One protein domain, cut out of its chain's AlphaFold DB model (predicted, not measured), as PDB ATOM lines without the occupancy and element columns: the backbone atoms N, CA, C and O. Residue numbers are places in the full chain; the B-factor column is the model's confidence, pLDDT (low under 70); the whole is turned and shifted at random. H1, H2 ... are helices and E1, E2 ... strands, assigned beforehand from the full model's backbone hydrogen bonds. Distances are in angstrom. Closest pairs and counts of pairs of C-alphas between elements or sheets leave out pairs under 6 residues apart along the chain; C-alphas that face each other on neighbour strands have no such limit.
ATOM      1  N   LYS A 237      36.155 204.611  58.260       91.19
ATOM      2  CA  LYS A 237      35.783 204.949  56.868       91.19
ATOM      3  C   LYS A 237      34.285 204.773  56.566       91.19
ATOM      4  O   LYS A 237      33.759 205.478  55.710       91.19
ATOM      5  N   ASP A 238      33.596 203.888  57.284       90.94
ATOM      6  CA  ASP A 238      32.151 203.662  57.152       90.94
ATOM      7  C   ASP A 238      31.310 204.623  58.010       90.94
ATOM      8  O   ASP A 238      30.080 204.554  58.000       90.94
ATOM      9  N   GLY A 239      31.964 205.517  58.758       94.12
ATOM     10  CA  GLY A 239      31.334 206.533  59.586       94.12
ATOM     11  C   GLY A 239      30.548 207.560  58.775       94.12
ATOM     12  O   GLY A 239      30.770 207.781  57.581       94.12
ATOM     13  N   LEU A 240      29.615 208.219  59.453       94.81
ATOM     14  CA  LEU A 240      28.671 209.145  58.844       94.81
ATOM     15  C   LEU A 240      29.363 210.328  58.152       94.81
ATOM     16  O   LEU A 240      29.019 210.659  57.015       94.81
ATOM     17  N   LEU A 241      30.337 210.971  58.803       96.38
ATOM     18  CA  LEU A 241      31.009 212.126  58.206       96.38
ATOM     19  C   LEU A 241      31.901 211.711  57.039       96.38
ATOM     20  O   LEU A 241      31.964 212.432  56.041       96.38
ATOM     21  N   HIS A 242      32.535 210.539  57.121       97.06
ATOM     22  CA  HIS A 242      33.285 209.979  55.999       97.06
ATOM     23  C   HIS A 242      32.373 209.724  54.800       97.06
ATOM     24  O   HIS A 242      32.681 210.167  53.698       97.06
ATOM     25  N   TYR A 243      31.208 209.118  55.026       96.44
ATOM     26  CA  TYR A 243      30.208 208.893  53.987       96.44
ATOM     27  C   TYR A 243      29.698 210.189  53.349       96.44
ATOM     28  O   TYR A 243      29.626 210.272  52.124       96.44
ATOM     29  N   ILE A 244      29.381 211.210  54.155       97.06
ATOM     30  CA  ILE A 244      28.964 212.529  53.655       97.06
ATOM     31  C   ILE A 244      30.035 213.105  52.721       97.06
ATOM     32  O   ILE A 244      29.708 213.592  51.635       97.06
ATOM     33  N   VAL A 245      31.311 213.053  53.114       97.31
ATOM     34  CA  VAL A 245      32.416 213.563  52.287       97.31
ATOM     35  C   VAL A 245      32.589 212.722  51.020       97.31
ATOM     36  O   VAL A 245      32.616 213.299  49.932       97.31
ATOM     37  N   SER A 246      32.633 211.395  51.144       96.50
ATOM     38  CA  SER A 246      32.768 210.452  50.029       96.50
ATOM     39  C   SER A 246      31.698 210.659  48.962       96.50
ATOM     40  O   SER A 246      32.003 210.949  47.804       96.50
ATOM     41  N   GLU A 247      30.424 210.569  49.349       95.56
ATOM     42  CA  GLU A 247      29.328 210.628  48.386       95.56
ATOM     43  C   GLU A 247      29.168 212.030  47.797       95.56
ATOM     44  O   GLU A 247      28.955 212.155  46.594       95.56
ATOM     45  N   SER A 248      29.379 213.096  48.580       96.19
ATOM     46  CA  SER A 248      29.310 214.462  48.039       96.19
ATOM     47  C   SER A 248      30.398 214.775  47.002       96.19
ATOM     48  O   SER A 248      30.220 215.693  46.205       96.19
ATOM     49  N   ASN A 249      31.503 214.018  46.965       95.56
ATOM     50  CA  ASN A 249      32.611 214.203  46.015       95.56
ATOM     51  C   ASN A 249      32.678 213.125  44.916       95.56
ATOM     52  O   ASN A 249      33.659 213.071  44.171       95.56
ATOM     53  N   LYS A 250      31.652 212.276  44.798       91.69
ATOM     54  CA  LYS A 250      31.656 211.077  43.947       91.69
ATOM     55  C   LYS A 250      31.795 211.361  42.451       91.69
ATOM     56  O   LYS A 250      32.623 210.755  41.768       91.69
ATOM     57  N   ASP A 251      30.976 212.265  41.928       91.44
ATOM     58  CA  ASP A 251      30.896 212.569  40.500       91.44
ATOM     59  C   ASP A 251      30.458 214.016  40.240       91.44
ATOM     60  O   ASP A 251      30.141 214.773  41.161       91.44
ATOM     61  N   TYR A 252      30.488 214.421  38.966       94.44
ATOM     62  CA  TYR A 252      30.110 215.770  38.552       94.44
ATOM     63  C   TYR A 252      28.691 216.148  38.995       94.44
ATOM     64  O   TYR A 252      28.507 217.235  39.537       94.44
ATOM     65  N   SER A 253      27.716 215.255  38.800       93.56
ATOM     66  CA  SER A 253      26.296 215.513  39.079       93.56
ATOM     67  C   SER A 253      26.062 215.796  40.562       93.56
ATOM     68  O   SER A 253      25.414 216.775  40.932       93.56
ATOM     69  N   THR A 254      26.679 214.995  41.431       94.19
ATOM     70  CA  THR A 254      26.541 215.161  42.879       94.19
ATOM     71  C   THR A 254      27.231 216.438  43.370       94.19
ATOM     72  O   THR A 254      26.685 217.170  44.201       94.19
ATOM     73  N   ILE A 255      28.406 216.765  42.818       96.00
ATOM     74  CA  ILE A 255      29.098 218.020  43.131       96.00
ATOM     75  C   ILE A 255      28.292 219.225  42.624       96.00
ATOM     76  O   ILE A 255      28.228 220.251  43.302       96.00
ATOM     77  N   GLU A 256      27.659 219.117  41.458       96.19
ATOM     78  CA  GLU A 256      26.790 220.157  40.909       96.19
ATOM     79  C   GLU A 256      25.559 220.399  41.790       96.19
ATOM     80  O   GLU A 256      25.267 221.553  42.109       96.19
ATOM     81  N   GLU A 257      24.905 219.344  42.285       96.56
ATOM     82  CA  GLU A 257      23.798 219.469  43.241       96.56
ATOM     83  C   GLU A 257      24.262 220.136  44.552       96.56
ATOM     84  O   GLU A 257      23.589 221.025  45.082       96.56
ATOM     85  N   ALA A 258      25.452 219.786  45.054       96.56
ATOM     86  CA  ALA A 258      26.034 220.435  46.231       96.56
ATOM     87  C   ALA A 258      26.293 221.935  45.991       96.56
ATOM     88  O   ALA A 258      26.058 222.772  46.868       96.56
ATOM     89  N   TYR A 259      26.750 222.304  44.792       96.19
ATOM     90  CA  TYR A 259      26.910 223.701  44.384       96.19
ATOM     91  C   TYR A 259      25.570 224.434  44.307       96.19
ATOM     92  O   TYR A 259      25.471 225.555  44.815       96.19
ATOM     93  N   ALA A 260      24.546 223.796  43.738       95.94
ATOM     94  CA  ALA A 260      23.198 224.343  43.660       95.94
ATOM     95  C   ALA A 260      22.623 224.616  45.057       95.94
ATOM     96  O   ALA A 260      22.047 225.683  45.277       95.94
ATOM     97  N   CYS A 261      22.873 223.733  46.033       95.19
ATOM     98  CA  CYS A 261      22.474 223.957  47.426       95.19
ATOM     99  C   CYS A 261      23.058 225.263  47.992       95.19
ATOM    100  O   CYS A 261      22.355 226.001  48.678       95.19
ATOM    101  N   MET A 262      24.307 225.591  47.648       93.00
ATOM    102  CA  MET A 262      24.979 226.841  48.034       93.00
ATOM    103  C   MET A 262      24.615 228.055  47.155       93.00
ATOM    104  O   MET A 262      25.193 229.128  47.342       93.00
ATOM    105  N   GLY A 263      23.739 227.902  46.155       92.25
ATOM    106  CA  GLY A 263      23.443 228.950  45.173       92.25
ATOM    107  C   GLY A 263      24.628 229.284  44.258       92.25
ATOM    108  O   GLY A 263      24.796 230.430  43.841       92.25
ATOM    109  N   ARG A 264      25.503 228.309  43.981       92.69
ATOM    110  CA  ARG A 264      26.710 228.475  43.156       92.69
ATOM    111  C   ARG A 264      26.607 227.689  41.854       92.69
ATOM    112  O   ARG A 264      25.961 226.655  41.786       92.69
ATOM    113  N   SER A 265      27.326 228.159  40.835       92.75
ATOM    114  CA  SER A 265      27.492 227.457  39.558       92.75
ATOM    115  C   SER A 265      28.820 226.696  39.489       92.75
ATOM    116  O   SER A 265      29.859 227.180  39.960       92.75
ATOM    117  N   MET A 266      28.797 225.533  38.834       92.88
ATOM    118  CA  MET A 266      29.970 224.709  38.546       92.88
ATOM    119  C   MET A 266      30.864 225.250  37.422       92.88
ATOM    120  O   MET A 266      31.963 224.737  37.243       92.88
ATOM    121  N   THR A 267      30.501 226.332  36.716       91.06
ATOM    122  CA  THR A 267      31.273 226.852  35.563       91.06
ATOM    123  C   THR A 267      32.753 227.096  35.884       91.06
ATOM    124  O   THR A 267      33.637 226.754  35.099       91.06
ATOM    125  N   LYS A 268      33.062 227.666  37.059       92.12
ATOM    126  CA  LYS A 268      34.455 227.943  37.456       92.12
ATOM    127  C   LYS A 268      35.159 226.726  38.060       92.12
ATOM    128  O   LYS A 268      36.390 226.676  38.002       92.12
ATOM    129  N   ARG A 269      34.422 225.740  38.590       93.12
ATOM    130  CA  ARG A 269      34.961 224.520  39.229       93.12
ATOM    131  C   ARG A 269      35.973 224.819  40.351       93.12
ATOM    132  O   ARG A 269      37.037 224.207  40.398       93.12
ATOM    133  N   THR A 270      35.706 225.825  41.190       94.12
ATOM    134  CA  THR A 270      36.669 226.342  42.192       94.12
ATOM    135  C   THR A 270      36.298 226.091  43.651       94.12
ATOM    136  O   THR A 270      37.165 226.190  44.516       94.12
ATOM    137  N   THR A 271      35.029 225.816  43.957       92.88
ATOM    138  CA  THR A 271      34.599 225.526  45.332       92.88
ATOM    139  C   THR A 271      34.955 224.082  45.671       92.88
ATOM    140  O   THR A 271      34.518 223.149  45.002       92.88
ATOM    141  N   LEU A 272      35.754 223.897  46.714       96.12
ATOM    142  CA  LEU A 272      36.035 222.579  47.266       96.12
ATOM    143  C   LEU A 272      34.940 222.241  48.285       96.12
ATOM    144  O   LEU A 272      34.710 223.030  49.205       96.12
ATOM    145  N   LEU A 273      34.266 221.103  48.120       96.56
ATOM    146  CA  LEU A 273      33.241 220.631  49.064       96.56
ATOM    147  C   LEU A 273      33.853 220.164  50.389       96.56
ATOM    148  O   LEU A 273      33.268 220.342  51.454       96.56
ATOM    149  N   THR A 274      35.079 219.662  50.324       97.25
ATOM    150  CA  THR A 274      35.972 219.550  51.470       97.25
ATOM    151  C   THR A 274      37.327 220.138  51.114       97.25
ATOM    152  O   THR A 274      37.775 219.990  49.980       97.25
ATOM    153  N   VAL A 275      37.961 220.857  52.040       97.69
ATOM    154  CA  VAL A 275      39.257 221.518  51.834       97.69
ATOM    155  C   VAL A 275      40.372 220.595  52.333       97.69
ATOM    156  O   VAL A 275      40.527 220.464  53.548       97.69
ATOM    157  N   PRO A 276      41.158 219.950  51.446       97.94
ATOM    158  CA  PRO A 276      42.223 219.046  51.864       97.94
ATOM    159  C   PRO A 276      43.318 219.772  52.636       97.94
ATOM    160  O   PRO A 276      43.756 220.862  52.244       97.94
ATOM    161  N   HIS A 277      43.785 219.157  53.715       98.00
ATOM    162  CA  HIS A 277      44.889 219.667  54.511       98.00
ATOM    163  C   HIS A 277      46.211 219.362  53.812       98.00
ATOM    164  O   HIS A 277      46.398 218.314  53.192       98.00
ATOM    165  N   SER A 278      47.143 220.304  53.889       97.62
ATOM    166  CA  SER A 278      48.498 220.089  53.383       97.62
ATOM    167  C   SER A 278      49.300 219.159  54.299       97.62
ATOM    168  O   SER A 278      49.018 219.054  55.492       97.62
ATOM    169  N   LYS A 279      50.398 218.582  53.790       96.69
ATOM    170  CA  LYS A 279      51.374 217.853  54.630       96.69
ATOM    171  C   LYS A 279      52.019 218.732  55.708       96.69
ATOM    172  O   LYS A 279      52.587 218.211  56.659       96.69
ATOM    173  N   LYS A 280      51.946 220.057  55.546       96.56
ATOM    174  CA  LYS A 280      52.426 221.051  56.510       96.56
ATOM    175  C   LYS A 280      51.385 221.395  57.584       96.56
ATOM    176  O   LYS A 280      51.673 222.235  58.420       96.56
ATOM    177  N   GLY A 281      50.187 220.801  57.549       95.88
ATOM    178  CA  GLY A 281      49.113 221.028  58.527       95.88
ATOM    179  C   GLY A 281      48.098 222.115  58.150       95.88
ATOM    180  O   GLY A 281      47.042 222.199  58.774       95.88
ATOM    181  N   PHE A 282      48.359 222.914  57.106       97.75
ATOM    182  CA  PHE A 282      47.429 223.963  56.661       97.75
ATOM    183  C   PHE A 282      46.068 223.385  56.262       97.75
ATOM    184  O   PHE A 282      46.025 222.471  55.439       97.75
ATOM    185  N   GLY A 283      44.991 223.967  56.790       96.69
ATOM    186  CA  GLY A 283      43.596 223.592  56.514       96.69
ATOM    187  C   GLY A 283      42.639 224.785  56.411       96.69
ATOM    188  O   GLY A 283      41.428 224.598  56.320       96.69
ATOM    189  N   SER A 284      43.168 226.012  56.417       95.38
ATOM    190  CA  SER A 284      42.403 227.254  56.290       95.38
ATOM    191  C   SER A 284      41.547 227.285  55.021       95.38
ATOM    192  O   SER A 284      42.051 227.384  53.894       95.38
ATOM    193  N   LYS A 285      40.224 227.299  55.198       93.81
ATOM    194  CA  LYS A 285      39.266 227.463  54.092       93.81
ATOM    195  C   LYS A 285      39.424 228.825  53.415       93.81
ATOM    196  O   LYS A 285      39.187 228.950  52.213       93.81
ATOM    197  N   ARG A 286      39.843 229.845  54.172       94.31
ATOM    198  CA  ARG A 286      40.049 231.208  53.671       94.31
ATOM    199  C   ARG A 286      41.305 231.333  52.809       94.31
ATOM    200  O   ARG A 286      41.277 232.057  51.811       94.31
ATOM    201  N   ALA A 287      42.378 230.625  53.151       96.50
ATOM    202  CA  ALA A 287      43.646 230.647  52.423       96.50
ATOM    203  C   ALA A 287      43.697 229.667  51.238       96.50
ATOM    204  O   ALA A 287      44.482 229.860  50.305       96.50
ATOM    205  N   ALA A 288      42.851 228.634  51.243       97.50
ATOM    206  CA  ALA A 288      42.786 227.648  50.174       97.50
ATOM    207  C   ALA A 288      42.167 228.215  48.883       97.50
ATOM    208  O   ALA A 288      41.173 228.947  48.880       97.50
ATOM    209  N   ARG A 289      42.740 227.842  47.738       97.25
ATOM    210  CA  ARG A 289      42.171 228.049  46.400       97.25
ATOM    211  C   ARG A 289      42.114 226.707  45.686       97.25
ATOM    212  O   ARG A 289      43.147 226.065  45.504       97.25
ATOM    213  N   GLY A 290      40.910 226.298  45.303       95.94
ATOM    214  CA  GLY A 290      40.655 225.014  44.666       95.94
ATOM    215  C   GLY A 290      40.463 225.104  43.159       95.94
ATOM    216  O   GLY A 290      39.971 226.107  42.637       95.94
ATOM    217  N   LYS A 291      40.795 224.016  42.462       97.00
ATOM    218  CA  LYS A 291      40.342 223.749  41.095       97.00
ATOM    219  C   LYS A 291      40.022 222.264  40.941       97.00
ATOM    220  O   LYS A 291      40.909 221.432  41.115       97.00
ATOM    221  N   LEU A 292      38.780 221.954  40.587       96.75
ATOM    222  CA  LEU A 292      38.316 220.596  40.311       96.75
ATOM    223  C   LEU A 292      38.535 220.249  38.835       96.75
ATOM    224  O   LEU A 292      38.311 221.083  37.947       96.75
ATOM    225  N   ARG A 293      38.967 219.015  38.573       95.25
ATOM    226  CA  ARG A 293      39.124 218.445  37.230       95.25
ATOM    227  C   ARG A 293      38.339 217.147  37.135       95.25
ATOM    228  O   ARG A 293      38.476 216.296  38.005       95.25
ATOM    229  N   PHE A 294      37.575 217.001  36.062       93.94
ATOM    230  CA  PHE A 294      36.716 215.851  35.801       93.94
ATOM    231  C   PHE A 294      37.183 215.108  34.557       93.94
ATOM    232  O   PHE A 294      37.786 215.710  33.663       93.94
ATOM    233  N   GLU A 295      36.901 213.814  34.519       89.50
ATOM    234  CA  GLU A 295      37.071 212.984  33.336       89.50
ATOM    235  C   GLU A 295      36.026 213.399  32.298       89.50
ATOM    236  O   GLU A 295      34.858 213.531  32.640       89.50
ATOM    237  N   ASN A 296      36.445 213.656  31.056       76.94
ATOM    238  CA  ASN A 296      35.565 213.913  29.906       76.94
ATOM    239  C   ASN A 296      34.306 214.760  30.206       76.94
ATOM    240  O   ASN A 296      33.184 214.267  30.154       76.94
ATOM    241  N   GLY A 297      34.489 216.054  30.488       68.56
ATOM    242  CA  GLY A 297      33.385 216.999  30.708       68.56
ATOM    243  C   GLY A 297      32.723 216.838  32.078       68.56
ATOM    244  O   GLY A 297      33.068 217.609  32.985       68.56
ATOM    245  N   ASP A 298      31.850 215.830  32.184       72.12
ATOM    246  CA  ASP A 298      30.877 215.590  33.266       72.12
ATOM    247  C   ASP A 298      31.024 214.184  33.898       72.12
ATOM    248  O   ASP A 298      30.088 213.632  34.475       72.12
ATOM    249  N   GLY A 299      32.201 213.566  33.767       84.56
ATOM    250  CA  GLY A 299      32.513 212.258  34.342       84.56
ATOM    251  C   GLY A 299      32.945 212.309  35.811       84.56
ATOM    252  O   GLY A 299      32.597 213.210  36.579       84.56
ATOM    253  N   LYS A 300      33.731 211.313  36.227       90.69
ATOM    254  CA  LYS A 300      34.237 211.199  37.603       90.69
ATOM    255  C   LYS A 300      35.199 212.337  37.940       90.69
ATOM    256  O   LYS A 300      35.891 212.869  37.066       90.69
ATOM    257  N   LEU A 301      35.284 212.693  39.221       94.31
ATOM    258  CA  LEU A 301      36.312 213.619  39.690       94.31
ATOM    259  C   LEU A 301      37.692 212.967  39.496       94.31
ATOM    260  O   LEU A 301      37.968 211.908  40.047       94.31
ATOM    261  N   LEU A 302      38.575 213.595  38.719       94.69
ATOM    262  CA  LEU A 302      39.948 213.113  38.520       94.69
ATOM    263  C   LEU A 302      40.861 213.591  39.641       94.69
ATOM    264  O   LEU A 302      41.649 212.822  40.186       94.69
ATOM    265  N   ASN A 303      40.799 214.884  39.955       96.12
ATOM    266  CA  ASN A 303      41.556 215.476  41.050       96.12
ATOM    267  C   ASN A 303      41.025 216.854  41.451       96.12
ATOM    268  O   ASN A 303      40.378 217.561  40.672       96.12
ATOM    269  N   ALA A 304      41.397 217.251  42.664       97.44
ATOM    270  CA  ALA A 304      41.328 218.615  43.150       97.44
ATOM    271  C   ALA A 304      42.751 219.165  43.308       97.44
ATOM    272  O   ALA A 304      43.552 218.633  44.075       97.44
ATOM    273  N   THR A 305      43.077 220.242  42.590       98.19
ATOM    274  CA  THR A 305      44.299 221.019  42.849       98.19
ATOM    275  C   THR A 305      44.012 222.043  43.937       98.19
ATOM    276  O   THR A 305      43.051 222.808  43.824       98.19
ATOM    277  N   VAL A 306      44.866 222.096  44.956       98.44
ATOM    278  CA  VAL A 306      44.762 223.021  46.087       98.44
ATOM    279  C   VAL A 306      46.003 223.900  46.116       98.44
ATOM    280  O   VAL A 306      47.129 223.421  46.009       98.44
ATOM    281  N   THR A 307      45.806 225.209  46.224       98.50
ATOM    282  CA  THR A 307      46.884 226.175  46.461       98.50
ATOM    283  C   THR A 307      46.560 226.977  47.711       98.50
ATOM    284  O   THR A 307      45.572 227.710  47.728       98.50
ATOM    285  N   TYR A 308      47.397 226.852  48.733       98.44
ATOM    286  CA  TYR A 308      47.358 227.678  49.933       98.44
ATOM    287  C   TYR A 308      48.197 228.930  49.711       98.44
ATOM    288  O   TYR A 308      49.342 228.850  49.255       98.44
ATOM    289  N   LYS A 309      47.618 230.091  50.014       98.06
ATOM    290  CA  LYS A 309      48.306 231.381  49.946       98.06
ATOM    291  C   LYS A 309      48.030 232.183  51.199       98.06
ATOM    292  O   LYS A 309      46.875 232.261  51.621       98.06
ATOM    293  N   THR A 310      49.057 232.864  51.696       98.00
ATOM    294  CA  THR A 310      48.904 233.842  52.769       98.00
ATOM    295  C   THR A 310      47.765 234.802  52.453       98.00
ATOM    296  O   THR A 310      47.758 235.435  51.397       98.00
ATOM    297  N   THR A 311      46.770 234.849  53.337       97.19
ATOM    298  CA  THR A 311      45.510 235.564  53.108       97.19
ATOM    299  C   THR A 311      45.067 236.251  54.403       97.19
ATOM    300  O   THR A 311      45.150 235.619  55.460       97.19
ATOM    301  N   PRO A 312      44.586 237.508  54.346       95.94
ATOM    302  CA  PRO A 312      43.940 238.139  55.492       95.94
ATOM    303  C   PRO A 312      42.659 237.393  55.881       95.94
ATOM    304  O   PRO A 312      41.844 237.014  55.024       95.94
ATOM    305  N   LEU A 313      42.504 237.174  57.181       94.25
ATOM    306  CA  LEU A 313      41.306 236.608  57.786       94.25
ATOM    307  C   LEU A 313      40.244 237.701  57.976       94.25
ATOM    308  O   LEU A 313      40.258 238.716  57.274       94.25
ATOM    309  N   TYR A 314      39.254 237.454  58.827       89.94
ATOM    310  CA  TYR A 314      38.159 238.390  59.031       89.94
ATOM    311  C   TYR A 314      38.594 239.494  60.010       89.94
ATOM    312  O   TYR A 314      39.298 239.201  60.981       89.94
ATOM    313  N   PRO A 315      38.239 240.764  59.746       87.88
ATOM    314  CA  PRO A 315      38.460 241.844  60.702       87.88
ATOM    315  C   PRO A 315      37.579 241.656  61.946       87.88
ATOM    316  O   PRO A 315      36.560 240.974  61.875       87.88
ATOM    317  N   ASN A 316      37.969 242.295  63.049       85.31
ATOM    318  CA  ASN A 316      37.094 242.501  64.206       85.31
ATOM    319  C   ASN A 316      36.339 243.834  64.066       85.31
ATOM    320  O   ASN A 316      36.792 244.730  63.347       85.31
ATOM    321  N   ASP A 317      35.240 243.978  64.802       82.62
ATOM    322  CA  ASP A 317      34.377 245.165  64.756       82.62
ATOM    323  C   ASP A 317      35.006 246.442  65.344       82.62
ATOM    324  O   ASP A 317      34.606 247.549  64.981       82.62
ATOM    325  N   ILE A 318      35.989 246.327  66.246       86.81
ATOM    326  CA  ILE A 318      36.583 247.487  66.936       86.81
ATOM    327  C   ILE A 318      37.686 248.146  66.109       86.81
ATOM    328  O   ILE A 318      37.745 249.371  66.010       86.81
ATOM    329  N   ASP A 319      38.578 247.346  65.534       89.69
ATOM    330  CA  ASP A 319      39.667 247.804  64.678       89.69
ATOM    331  C   ASP A 319      39.751 246.938  63.414       89.69
ATOM    332  O   ASP A 319      40.473 245.931  63.384       89.69
ATOM    333  N   PRO A 320      39.064 247.353  62.333       88.81
ATOM    334  CA  PRO A 320      39.074 246.633  61.067       88.81
ATOM    335  C   PRO A 320      40.438 246.568  60.369       88.81
ATOM    336  O   PRO A 320      40.573 245.841  59.385       88.81
ATOM    337  N   GLN A 321      41.436 247.341  60.817       91.75
ATOM    338  CA  GLN A 321      42.796 247.309  60.267       91.75
ATOM    339  C   GLN A 321      43.686 246.286  60.976       91.75
ATOM    340  O   GLN A 321      44.676 245.828  60.406       91.75
ATOM    341  N   ASP A 322      43.334 245.888  62.197       91.25
ATOM    342  CA  ASP A 322      44.027 244.834  62.927       91.25
ATOM    343  C   ASP A 322      43.486 243.460  62.520       91.25
ATOM    344  O   ASP A 322      42.697 242.837  63.231       91.25
ATOM    345  N   VAL A 323      43.893 242.994  61.340       92.00
ATOM    346  CA  VAL A 323      43.428 241.733  60.750       92.00
ATOM    347  C   VAL A 323      44.442 240.615  60.993       92.00
ATOM    348  O   VAL A 323      45.642 240.777  60.767       92.00
ATOM    349  N   ALA A 324      43.953 239.449  61.415       92.62
ATOM    350  CA  ALA A 324      44.767 238.246  61.513       92.62
ATOM    351  C   ALA A 324      45.137 237.706  60.122       92.62
ATOM    352  O   ALA A 324      44.426 237.905  59.136       92.62
ATOM    353  N   MET A 325      46.254 236.992  60.028       95.00
ATOM    354  CA  MET A 325      46.764 236.479  58.758       95.00
ATOM    355  C   MET A 325      46.885 234.965  58.833       95.00
ATOM    356  O   MET A 325      47.614 234.455  59.675       95.00
ATOM    357  N   ALA A 326      46.263 234.256  57.893       96.75
ATOM    358  CA  ALA A 326      46.546 232.844  57.658       96.75
ATOM    359  C   ALA A 326      47.851 232.725  56.861       96.75
ATOM    360  O   ALA A 326      47.828 232.748  55.630       96.75
ATOM    361  N   ILE A 327      48.992 232.645  57.543       97.38
ATOM    362  CA  ILE A 327      50.330 232.597  56.943       97.38
ATOM    363  C   ILE A 327      50.617 231.177  56.478       97.38
ATOM    364  O   ILE A 327      50.853 230.275  57.277       97.38
ATOM    365  N   CYS A 328      50.608 230.974  55.163       97.19
ATOM    366  CA  CYS A 328      50.816 229.656  54.585       97.19
ATOM    367  C   CYS A 328      51.220 229.736  53.111       97.19
ATOM    368  O   CYS A 328      50.878 230.668  52.377       97.19
ATOM    369  N   SER A 329      51.943 228.717  52.653       97.81
ATOM    370  CA  SER A 329      52.230 228.529  51.235       97.81
ATOM    371  C   SER A 329      52.432 227.054  50.936       97.81
ATOM    372  O   SER A 329      53.356 226.407  51.449       97.81
ATOM    373  N   ASP A 330      51.540 226.518  50.111       98.31
ATOM    374  CA  ASP A 330      51.673 225.173  49.577       98.31
ATOM    375  C   ASP A 330      50.854 225.002  48.295       98.31
ATOM    376  O   ASP A 330      49.895 225.739  48.043       98.31
ATOM    377  N   LYS A 331      51.220 224.015  47.483       98.31
ATOM    378  CA  LYS A 331      50.468 223.633  46.294       98.31
ATOM    379  C   LYS A 331      50.591 222.139  46.060       98.31
ATOM    380  O   LYS A 331      51.687 221.618  45.890       98.31
ATOM    381  N   PHE A 332      49.452 221.471  45.974       98.44
ATOM    382  CA  PHE A 332      49.386 220.030  45.766       98.44
ATOM    383  C   PHE A 332      48.081 219.644  45.067       98.44
ATOM    384  O   PHE A 332      47.202 220.480  44.844       98.44
ATOM    385  N   SER A 333      47.966 218.367  44.716       98.06
ATOM    386  CA  SER A 333      46.746 217.787  44.164       98.06
ATOM    387  C   SER A 333      46.352 216.548  44.954       98.06
ATOM    388  O   SER A 333      47.214 215.796  45.403       98.06
ATOM    389  N   VAL A 334      45.049 216.332  45.085       97.81
ATOM    390  CA  VAL A 334      44.448 215.124  45.661       97.81
ATOM    391  C   VAL A 334      43.662 214.432  44.556       97.81
ATOM    392  O   VAL A 334      42.931 215.107  43.829       97.81
ATOM    393  N   SER A 335      43.839 213.120  44.380       97.31
ATOM    394  CA  SER A 335      43.052 212.358  43.405       97.31
ATOM    395  C   SER A 335      41.574 212.367  43.796       97.31
ATOM    396  O   SER A 335      41.240 212.399  44.978       97.31
ATOM    397  N   GLY A 336      40.680 212.345  42.809       95.81
ATOM    398  CA  GLY A 336      39.248 212.275  43.087       95.81
ATOM    399  C   GLY A 336      38.861 210.973  43.780       95.81
ATOM    400  O   GLY A 336      38.036 211.015  44.679       95.81
ATOM    401  N   GLU A 337      39.555 209.869  43.483       96.06
ATOM    402  CA  GLU A 337      39.402 208.586  44.187       96.06
ATOM    403  C   GLU A 337      39.557 208.731  45.706       96.06
ATOM    404  O   GLU A 337      38.710 208.259  46.449       96.06
ATOM    405  N   LYS A 338      40.566 209.476  46.177       96.75
ATOM    406  CA  LYS A 338      40.780 209.735  47.612       96.75
ATOM    407  C   LYS A 338      39.699 210.601  48.259       96.75
ATOM    408  O   LYS A 338      39.598 210.639  49.482       96.75
ATOM    409  N   LEU A 339      38.960 211.367  47.459       96.00
ATOM    410  CA  LEU A 339      37.845 212.184  47.930       96.00
ATOM    411  C   LEU A 339      36.523 211.413  47.881       96.00
ATOM    412  O   LEU A 339      35.660 211.695  48.700       96.00
ATOM    413  N   SER A 340      36.373 210.461  46.954       94.38
ATOM    414  CA  SER A 340      35.190 209.603  46.825       94.38
ATOM    415  C   SER A 340      35.248 208.328  47.675       94.38
ATOM    416  O   SER A 340      34.203 207.792  48.018       94.38
ATOM    417  N   ASP A 341      36.446 207.840  48.006       95.44
ATOM    418  CA  ASP A 341      36.723 206.808  49.019       95.44
ATOM    419  C   ASP A 341      37.462 207.465  50.191       95.44
ATOM    420  O   ASP A 341      38.665 207.300  50.413       95.44
ATOM    421  N   TYR A 342      36.752 208.365  50.865       97.00
ATOM    422  CA  TYR A 342      37.362 209.287  51.799       97.00
ATOM    423  C   TYR A 342      37.850 208.604  53.083       97.00
ATOM    424  O   TYR A 342      37.155 207.813  53.718       97.00
ATOM    425  N   SER A 343      39.041 209.011  53.525       95.56
ATOM    426  CA  SER A 343      39.598 208.728  54.847       95.56
ATOM    427  C   SER A 343      40.175 209.997  55.432       95.56
ATOM    428  O   SER A 343      41.035 210.613  54.795       95.56
ATOM    429  N   TYR A 344      39.819 210.341  56.667       96.62
ATOM    430  CA  TYR A 344      40.506 211.431  57.347       96.62
ATOM    431  C   TYR A 344      41.996 211.120  57.567       96.62
ATOM    432  O   TYR A 344      42.839 211.999  57.419       96.62
ATOM    433  N   THR A 345      42.345 209.866  57.861       94.81
ATOM    434  CA  THR A 345      43.737 209.450  58.093       94.81
ATOM    435  C   THR A 345      44.604 209.585  56.839       94.81
ATOM    436  O   THR A 345      45.754 210.012  56.922       94.81
ATOM    437  N   GLU A 346      44.071 209.238  55.663       94.44
ATOM    438  CA  GLU A 346      44.828 209.269  54.399       94.44
ATOM    439  C   GLU A 346      44.756 210.633  53.697       94.44
ATOM    440  O   GLU A 346      45.699 211.030  53.003       94.44
ATOM    441  N   THR A 347      43.629 211.332  53.852       95.56
ATOM    442  CA  THR A 347      43.303 212.593  53.176       95.56
ATOM    443  C   THR A 347      42.588 213.532  54.154       95.56
ATOM    444  O   THR A 347      41.409 213.827  53.972       95.56
ATOM    445  N   PRO A 348      43.264 214.033  55.203       96.94
ATOM    446  CA  PRO A 348      42.631 214.927  56.169       96.94
ATOM    447  C   PRO A 348      42.083 216.162  55.454       96.94
ATOM    448  O   PRO A 348      42.756 216.751  54.606       96.94
ATOM    449  N   SER A 349      40.837 216.537  55.742       97.44
ATOM    450  CA  SER A 349      40.177 217.651  55.064       97.44
ATOM    451  C   SER A 349      39.066 218.278  55.908       97.44
ATOM    452  O   SER A 349      38.494 217.622  56.777       97.44
ATOM    453  N   SER A 350      38.781 219.558  55.656       97.12
ATOM    454  CA  SER A 350      37.724 220.325  56.326       97.12
ATOM    455  C   SER A 350      36.482 220.459  55.433       97.12
ATOM    456  O   SER A 350      36.516 221.270  54.495       97.12
ATOM    457  N   PRO A 351      35.384 219.720  55.694       96.81
ATOM    458  CA  PRO A 351      34.155 219.837  54.911       96.81
ATOM    459  C   PRO A 351      33.493 221.215  55.055       96.81
ATOM    460  O   PRO A 351      33.673 221.926  56.045       96.81
ATOM    461  N   GLN A 352      32.714 221.631  54.053       95.12
ATOM    462  CA  GLN A 352      31.885 222.835  54.172       95.12
ATOM    463  C   GLN A 352      30.785 222.647  55.230       95.12
ATOM    464  O   GLN A 352      30.267 221.541  55.387       95.12
TER     465      GLN A 352
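This is residues 237 to 352 of the 455 residues of an uncharacterized protein of Crenarchaeota archaeon (UniProt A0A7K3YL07). One antiparallel sheet of three strands, E2, E3 and E4, makes a wall with one face bare; the small strand pair E1 and E5 lies over its other face, and H1, H2 and H3 gather toward one end of the wall. At the opposite end the long E3 and E4 hairpin bends, and its loop, residues 313 to 324, reaches out as an arm. The printed part has 116 residues, with three named helices and five named strands in the order H1, H2, E1, E2, E3, E4, H3, E5; the class is mixed, helices and strands. It is compact, with a radius of gyration of the C-alphas of 15.1 A, and spans 46 by 31 by 26 A, the arm adding to the length.

Start at H1, residues 240 to 248, and go on to H2, residues 252 to 261. They touch only at the corner by their link, where the C-alphas of Ser 248 and Thr 254 are closest at 5.9 A; their lines stand at 70.4 degrees, only just about perpendicular. Next find E1, residues 274 to 276, the antiparallel neighbour of E5, residues 349 to 351, with N 275 and O 350 within hydrogen-bond range at 2.9 A. Then come E2, residues 288 to 294, E3, residues 301 to 312, and E4, residues 325 to 335, a meander, each strand the antiparallel neighbour of the one before. Look for N 291 and O 305 at 2.9 A in the hairpin of E2 and E3, and for N 306 and O 332 at 2.8 A in the hairpin of E3 and E4. E3 bends by 58 degrees at residue 309 and E4 by 62 degrees at residue 329. The closest C-alphas of E1 and E3, Pro 276 and Val 306, are 7.5 A apart. H3, residues 336 to 340, is on this sheet at a height of 4.8 A, over none of its strands. It touches H1, the C-alphas of Ser 246 and Ser 340 being closest at 4.1 A. H2 only grazes the sheet, with residues 252 to 255, and H1 is not on it. In H1, H2 and H3 every O i to N i+4 pair is within hydrogen-bond range.

Find C-alpha 240 at (28.671, 209.145, 58.844); from there H1 runs 12.1 A, and H2 after it 14.3 A. E2 measures 19.6 A. E3, the longest strand, runs 30.2 A to C-alpha 312 at (43.940, 238.139, 55.492), and E4 runs 28.8 A. E1, H3 and E5 are short; E5 ends at C-alpha 351, (34.155, 219.837, 54.911).

The two C-alphas farthest apart, those of Asn 296 and Ile 318, are 50.0 A apart. The printed part has no cut. The links H2 to E1, E1 to E2 and E3 to E4 are long. The mean pLDDT of the printed part is 94.4, and one residue, 297, is under 70.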